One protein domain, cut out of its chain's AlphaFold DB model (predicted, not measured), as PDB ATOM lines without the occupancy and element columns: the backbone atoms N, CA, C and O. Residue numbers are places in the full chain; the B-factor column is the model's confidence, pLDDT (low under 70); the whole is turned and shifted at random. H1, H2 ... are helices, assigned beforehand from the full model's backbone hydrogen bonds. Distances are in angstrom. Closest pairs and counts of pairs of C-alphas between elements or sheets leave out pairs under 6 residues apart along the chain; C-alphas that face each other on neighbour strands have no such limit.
ATOM      1  N   GLN A  79       2.148 -46.848 -29.905       47.97
ATOM      2  CA  GLN A  79       2.425 -45.656 -30.718       47.97
ATOM      3  C   GLN A  79       2.077 -44.258 -30.126       47.97
ATOM      4  O   GLN A  79       0.980 -43.740 -30.305       47.97
ATOM      5  N   GLY A  80       3.073 -43.564 -29.557       54.00
ATOM      6  CA  GLY A  80       3.141 -42.087 -29.583       54.00
ATOM      7  C   GLY A  80       2.270 -41.266 -28.613       54.00
ATOM      8  O   GLY A  80       2.368 -40.039 -28.641       54.00
ATOM      9  N   GLY A  81       1.463 -41.887 -27.748       68.81
ATOM     10  CA  GLY A  81       0.580 -41.180 -26.805       68.81
ATOM     11  C   GLY A  81       1.255 -40.575 -25.556       68.81
ATOM     12  O   GLY A  81       2.354 -40.956 -25.149       68.81
ATOM     13  N   TYR A  82       0.547 -39.647 -24.903       78.94
ATOM     14  CA  TYR A  82       0.888 -39.016 -23.615       78.94
ATOM     15  C   TYR A  82      -0.161 -39.354 -22.535       78.94
ATOM     16  O   TYR A  82      -1.178 -39.978 -22.819       78.94
ATOM     17  N   THR A  83       0.065 -38.960 -21.275       85.06
ATOM     18  CA  THR A  83      -0.842 -39.281 -20.152       85.06
ATOM     19  C   THR A  83      -1.875 -38.178 -19.874       85.06
ATOM     20  O   THR A  83      -1.631 -36.997 -20.120       85.06
ATOM     21  N   ALA A  84      -3.018 -38.523 -19.269       86.81
ATOM     22  CA  ALA A  84      -4.004 -37.526 -18.828       86.81
ATOM     23  C   ALA A  84      -3.445 -36.588 -17.732       86.81
ATOM     24  O   ALA A  84      -3.826 -35.420 -17.641       86.81
ATOM     25  N   ALA A  85      -2.479 -37.064 -16.935       88.06
ATOM     26  CA  ALA A  85      -1.745 -36.237 -15.978       88.06
ATOM     27  C   ALA A  85      -0.899 -35.163 -16.684       88.06
ATOM     28  O   ALA A  85      -0.923 -33.995 -16.288       88.06
ATOM     29  N   PHE A  86      -0.225 -35.523 -17.782       87.88
ATOM     30  CA  PHE A  86       0.456 -34.565 -18.647       87.88
ATOM     31  C   PHE A  86      -0.525 -33.576 -19.286       87.88
ATOM     32  O   PHE A  86      -0.294 -32.371 -19.225       87.88
ATOM     33  N   ALA A  87      -1.663 -34.052 -19.800       89.69
ATOM     34  CA  ALA A  87      -2.688 -33.191 -20.391       89.69
ATOM     35  C   ALA A  87      -3.257 -32.163 -19.402       89.69
ATOM     36  O   ALA A  87      -3.464 -30.993 -19.729       89.69
ATOM     37  N   LYS A  88      -3.493 -32.583 -18.156       90.31
ATOM     38  CA  LYS A  88      -3.903 -31.690 -17.068       90.31
ATOM     39  C   LYS A  88      -2.810 -30.677 -16.715       90.31
ATOM     40  O   LYS A  88      -3.128 -29.510 -16.502       90.31
ATOM     41  N   CYS A  89      -1.542 -31.092 -16.711       92.25
ATOM     42  CA  CYS A  89      -0.415 -30.189 -16.491       92.25
ATOM     43  C   CYS A  89      -0.310 -29.125 -17.595       92.25
ATOM     44  O   CYS A  89      -0.299 -27.934 -17.293       92.25
ATOM     45  N   MET A  90      -0.340 -29.515 -18.872       90.56
ATOM     46  CA  MET A  90      -0.262 -28.569 -19.992       90.56
ATOM     47  C   MET A  90      -1.397 -27.533 -19.951       90.56
ATOM     48  O   MET A  90      -1.144 -26.339 -20.118       90.56
ATOM     49  N   ARG A  91      -2.627 -27.950 -19.610       92.44
ATOM     50  CA  ARG A  91      -3.761 -27.029 -19.405       92.44
ATOM     51  C   ARG A  91      -3.555 -26.041 -18.256       92.44
ATOM     52  O   ARG A  91      -3.923 -24.880 -18.404       92.44
ATOM     53  N   ALA A  92      -2.935 -26.465 -17.154       91.62
ATOM     54  CA  ALA A  92      -2.586 -25.580 -16.040       91.62
ATOM     55  C   ALA A  92      -1.431 -24.608 -16.370       91.62
ATOM     56  O   ALA A  92      -1.350 -23.535 -15.778       91.62
ATOM     57  N   HIS A  93      -0.564 -24.958 -17.326       90.31
ATOM     58  CA  HIS A  93       0.648 -24.210 -17.685       90.31
ATOM     59  C   HIS A  93       0.561 -23.480 -19.041       90.31
ATOM     60  O   HIS A  93       1.570 -23.296 -19.716       90.31
ATOM     61  N   GLY A  94      -0.636 -23.023 -19.425       87.44
ATOM     62  CA  GLY A  94      -0.830 -22.110 -20.563       87.44
ATOM     63  C   GLY A  94      -1.385 -22.739 -21.844       87.44
ATOM     64  O   GLY A  94      -1.646 -22.013 -22.798       87.44
ATOM     65  N   PHE A  95      -1.653 -24.048 -21.863       88.75
ATOM     66  CA  PHE A  95      -2.256 -24.747 -23.005       88.75
ATOM     67  C   PHE A  95      -3.674 -25.249 -22.681       88.75
ATOM     68  O   PHE A  95      -3.907 -26.456 -22.684       88.75
ATOM     69  N   PRO A  96      -4.664 -24.372 -22.403       87.06
ATOM     70  CA  PRO A  96      -6.005 -24.782 -21.964       87.06
ATOM     71  C   PRO A  96      -6.761 -25.629 -23.002       87.06
ATOM     72  O   PRO A  96      -7.664 -26.378 -22.640       87.06
ATOM     73  N   LYS A  97      -6.373 -25.543 -24.282       84.12
ATOM     74  CA  LYS A  97      -6.910 -26.359 -25.382       84.12
ATOM     75  C   LYS A  97      -6.196 -27.705 -25.566       84.12
ATOM     76  O   LYS A  97      -6.528 -28.422 -26.503       84.12
ATOM     77  N   PHE A  98      -5.222 -28.044 -24.717       87.31
ATOM     78  CA  PHE A  98      -4.485 -29.300 -24.824       87.31
ATOM     79  C   PHE A  98      -5.415 -30.504 -24.570       87.31
ATOM     80  O   PHE A  98      -6.017 -30.574 -23.492       87.31
ATOM     81  N   PRO A  99      -5.570 -31.421 -25.545       85.12
ATOM     82  CA  PRO A  99      -6.536 -32.508 -25.453       85.12
ATOM     83  C   PRO A  99      -6.116 -33.575 -24.438       85.12
ATOM     84  O   PRO A  99      -4.930 -33.799 -24.193       85.12
ATOM     85  N   ASP A 100      -7.094 -34.275 -23.870       84.44
ATOM     86  CA  ASP A 100      -6.850 -35.504 -23.114       84.44
ATOM     87  C   ASP A 100      -6.553 -36.674 -24.067       84.44
ATOM     88  O   ASP A 100      -7.112 -36.709 -25.165       84.44
ATOM     89  N   PRO A 101      -5.697 -37.635 -23.672       80.00
ATOM     90  CA  PRO A 101      -5.424 -38.799 -24.500       80.00
ATOM     91  C   PRO A 101      -6.672 -39.687 -24.564       80.00
ATOM     92  O   PRO A 101      -7.191 -40.126 -23.536       80.00
ATOM     93  N   ASN A 102      -7.138 -39.965 -25.776       74.94
ATOM     94  CA  ASN A 102      -8.254 -40.864 -26.059       74.94
ATOM     95  C   ASN A 102      -7.783 -42.247 -26.550       74.94
ATOM     96  O   ASN A 102      -8.609 -43.119 -26.804       74.94
ATOM     97  N   MET A 117       6.500 -27.825 -31.329       76.06
ATOM     98  CA  MET A 117       7.824 -27.228 -31.528       76.06
ATOM     99  C   MET A 117       7.942 -25.796 -30.979       76.06
ATOM    100  O   MET A 117       9.029 -25.222 -31.031       76.06
ATOM    101  N   SER A 118       6.859 -25.209 -30.456       84.38
ATOM    102  CA  SER A 118       6.896 -23.867 -29.862       84.38
ATOM    103  C   SER A 118       7.753 -23.836 -28.593       84.38
ATOM    104  O   SER A 118       7.856 -24.816 -27.844       84.38
ATOM    105  N   LYS A 119       8.368 -22.682 -28.329       87.19
ATOM    106  CA  LYS A 119       9.247 -22.486 -27.171       87.19
ATOM    107  C   LYS A 119       8.462 -22.590 -25.864       87.19
ATOM    108  O   LYS A 119       8.963 -23.106 -24.870       87.19
ATOM    109  N   GLU A 120       7.220 -22.138 -25.901       85.25
ATOM    110  CA  GLU A 120       6.225 -22.167 -24.839       85.25
ATOM    111  C   GLU A 120       5.876 -23.618 -24.481       85.25
ATOM    112  O   GLU A 120       5.881 -23.987 -23.305       85.25
ATOM    113  N   PHE A 121       5.658 -24.470 -25.492       86.25
ATOM    114  CA  PHE A 121       5.369 -25.889 -25.293       86.25
ATOM    115  C   PHE A 121       6.589 -26.597 -24.712       86.25
ATOM    116  O   PHE A 121       6.501 -27.232 -23.662       86.25
ATOM    117  N   GLN A 122       7.761 -26.414 -25.323       86.44
ATOM    118  CA  GLN A 122       9.010 -26.992 -24.829       86.44
ATOM    119  C   GLN A 122       9.359 -26.528 -23.406       86.44
ATOM    120  O   GLN A 122       9.888 -27.325 -22.632       86.44
ATOM    121  N   ALA A 123       9.046 -25.285 -23.028       87.44
ATOM    122  CA  ALA A 123       9.241 -24.779 -21.672       87.44
ATOM    123  C   ALA A 123       8.294 -25.442 -20.659       87.44
ATOM    124  O   ALA A 123       8.743 -25.858 -19.591       87.44
ATOM    125  N   ALA A 124       7.009 -25.608 -20.994       87.69
ATOM    126  CA  ALA A 124       6.058 -26.323 -20.140       87.69
ATOM    127  C   ALA A 124       6.449 -27.805 -19.968       87.69
ATOM    128  O   ALA A 124       6.474 -28.313 -18.843       87.69
ATOM    129  N   VAL A 125       6.838 -28.473 -21.061       86.31
ATOM    130  CA  VAL A 125       7.258 -29.885 -21.070       86.31
ATOM    131  C   VAL A 125       8.571 -30.116 -20.326       86.31
ATOM    132  O   VAL A 125       8.661 -31.077 -19.572       86.31
ATOM    133  N   ASN A 126       9.584 -29.262 -20.494       84.19
ATOM    134  CA  ASN A 126      10.877 -29.431 -19.817       84.19
ATOM    135  C   ASN A 126      10.920 -28.839 -18.398       84.19
ATOM    136  O   ASN A 126      11.823 -29.175 -17.630       84.19
ATOM    137  N   GLY A 127       9.960 -27.978 -18.055       87.62
ATOM    138  CA  GLY A 127       9.756 -27.419 -16.723       87.62
ATOM    139  C   GLY A 127       8.755 -28.237 -15.908       87.62
ATOM    140  O   GLY A 127       9.013 -29.385 -15.546       87.62
ATOM    141  N   ALA A 128       7.605 -27.633 -15.599       87.56
ATOM    142  CA  ALA A 128       6.624 -28.177 -14.658       87.56
ATOM    143  C   ALA A 128       6.051 -29.548 -15.066       87.56
ATOM    144  O   ALA A 128       5.820 -30.398 -14.205       87.56
ATOM    145  N   CYS A 129       5.863 -29.802 -16.364       89.50
ATOM    146  CA  CYS A 129       5.228 -31.031 -16.847       89.50
ATOM    147  C   CYS A 129       6.207 -32.182 -17.118       89.50
ATOM    148  O   CYS A 129       5.771 -33.279 -17.478       89.50
ATOM    149  N   LYS A 130       7.512 -31.987 -16.876       87.31
ATOM    150  CA  LYS A 130       8.572 -32.964 -17.182       87.31
ATOM    151  C   LYS A 130       8.380 -34.320 -16.510       87.31
ATOM    152  O   LYS A 130       8.672 -35.344 -17.115       87.31
ATOM    153  N   ALA A 131       7.858 -34.336 -15.283       85.62
ATOM    154  CA  ALA A 131       7.590 -35.572 -14.546       85.62
ATOM    155  C   ALA A 131       6.467 -36.428 -15.168       85.62
ATOM    156  O   ALA A 131       6.416 -37.629 -14.927       85.62
ATOM    157  N   GLN A 132       5.573 -35.813 -15.951       85.50
ATOM    158  CA  GLN A 132       4.423 -36.472 -16.582       85.50
ATOM    159  C   GLN A 132       4.608 -36.679 -18.093       85.50
ATOM    160  O   GLN A 132       3.852 -37.431 -18.709       85.50
ATOM    161  N   ALA A 133       5.594 -36.001 -18.690       79.88
ATOM    162  CA  ALA A 133       5.866 -36.026 -20.118       79.88
ATOM    163  C   ALA A 133       6.180 -37.447 -20.620       79.88
ATOM    164  O   ALA A 133       6.888 -38.203 -19.944       79.88
ATOM    165  N   PRO A 134       5.693 -37.831 -21.816       74.12
ATOM    166  CA  PRO A 134       6.055 -39.109 -22.405       74.12
ATOM    167  C   PRO A 134       7.562 -39.133 -22.672       74.12
ATOM    168  O   PRO A 134       8.130 -38.209 -23.265       74.12
ATOM    169  N   LYS A 135       8.216 -40.224 -22.255       69.06
ATOM    170  CA  LYS A 135       9.677 -40.373 -22.336       69.06
ATOM    171  C   LYS A 135      10.229 -40.101 -23.743       69.06
ATOM    172  O   LYS A 135      11.278 -39.473 -23.863       69.06
ATOM    173  N   ALA A 136       9.471 -40.462 -24.783       65.62
ATOM    174  CA  ALA A 136       9.785 -40.216 -26.190       65.62
ATOM    175  C   ALA A 136      10.108 -38.742 -26.523       65.62
ATOM    176  O   ALA A 136      10.995 -38.484 -27.334       65.62
ATOM    177  N   TRP A 137       9.450 -37.769 -25.881       66.81
ATOM    178  CA  TRP A 137       9.699 -36.342 -26.137       66.81
ATOM    179  C   TRP A 137      10.821 -35.778 -25.261       66.81
ATOM    180  O   TRP A 137      11.556 -34.903 -25.696       66.81
ATOM    181  N   THR A 138      11.009 -36.311 -24.050       63.97
ATOM    182  CA  THR A 138      12.108 -35.896 -23.156       63.97
ATOM    183  C   THR A 138      13.459 -36.538 -23.486       63.97
ATOM    184  O   THR A 138      14.490 -36.031 -23.054       63.97
ATOM    185  N   GLN A 139      13.466 -37.656 -24.220       56.62
ATOM    186  CA  GLN A 139      14.684 -38.326 -24.698       56.62
ATOM    187  C   GLN A 139      15.101 -37.860 -26.100       56.62
ATOM    188  O   GLN A 139      16.267 -38.003 -26.458       56.62
ATOM    189  N   SER A 140      14.188 -37.246 -26.859       52.59
ATOM    190  CA  SER A 140      14.496 -36.544 -28.112       52.59
ATOM    191  C   SER A 140      15.072 -35.153 -27.817       52.59
ATOM    192  O   SER A 140      14.481 -34.128 -28.155       52.59
TER     193      SER A 140
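AT A GLANCE: This is residues 79 to 102 and 117 to 140 of the 146 residues of an uncharacterized protein of Actinomadura macrotermitis (UniProt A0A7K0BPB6). What does the model look like at first sight? Three short helices, H1, H2 and H3, have their centres at the corners of a triangle, H2 near both of the others but clearly touching neither, with loops making up much of the rest. Residues 79 to 83 lead into H1, and after it residues 93 to 102 turn and fold back beside it toward the cut. What is it made of? The printed part has 48 residues, with three named helices in the order H1, H2, H3 and no named strand; its class is all helix, though under half of the residues, 22, are in named elements. How large and dense is it? It is compact, with a radius of gyration of the C-alphas of 9.8 A, and rounded, spanning 25 by 24 by 18 A.

HOW THE PARTS SIT: How does the first helix stand to the second? H1, residues 84 to 92, and H2, residues 119 to 126, are close but not clearly touching; their closest C-alphas, those of Met 90 and Ala 124, are 6.7 A apart. They run opposite ways at a steep tilt of 46 degrees. Where is the third helix? H3, residues 135 to 139, is close to H2 but not clearly touching it; their closest C-alphas, those of Asn 126 and Thr 138, are 7.4 A apart. H1 and H3 are apart. What do the backbones show? In H1, H2 and H3 every O i to N i+4 pair is within hydrogen-bond range.

IN THESE COORDINATES: Where does the first helix run? H1 goes from C-alpha 84 at (-4.004, -37.526, -18.828) to C-alpha 92 at (-2.586, -25.580, -16.040), a length of 12.3 A. Where is the second? H2 begins at Lys 119, with its C-alpha at (9.247, -22.486, -27.171), and measures 10.2 A to C-alpha 126. Where does the last one end? H3 measures 5.9 A from C-alpha 135 to C-alpha 139, which is at (14.684, -38.326, -24.698).

THE WHOLE: How far does the printed part reach? The two C-alphas farthest apart, those of Gln 79 and Gly 94, are 25.8 A apart. Is it printed without a gap? Residues 103 to 116 are not printed, and C-alphas 102 and 117 are 21.8 A apart across the cut, which falls in the link from H1 to H2. The link from H2 to H3, printed whole, is short, with 8 residues. How sure is the model? The mean pLDDT of the printed part is 81.2, and it is under 70 in residues 79 to 81 and 135 to 140, of which 135 to 139 belong to H3.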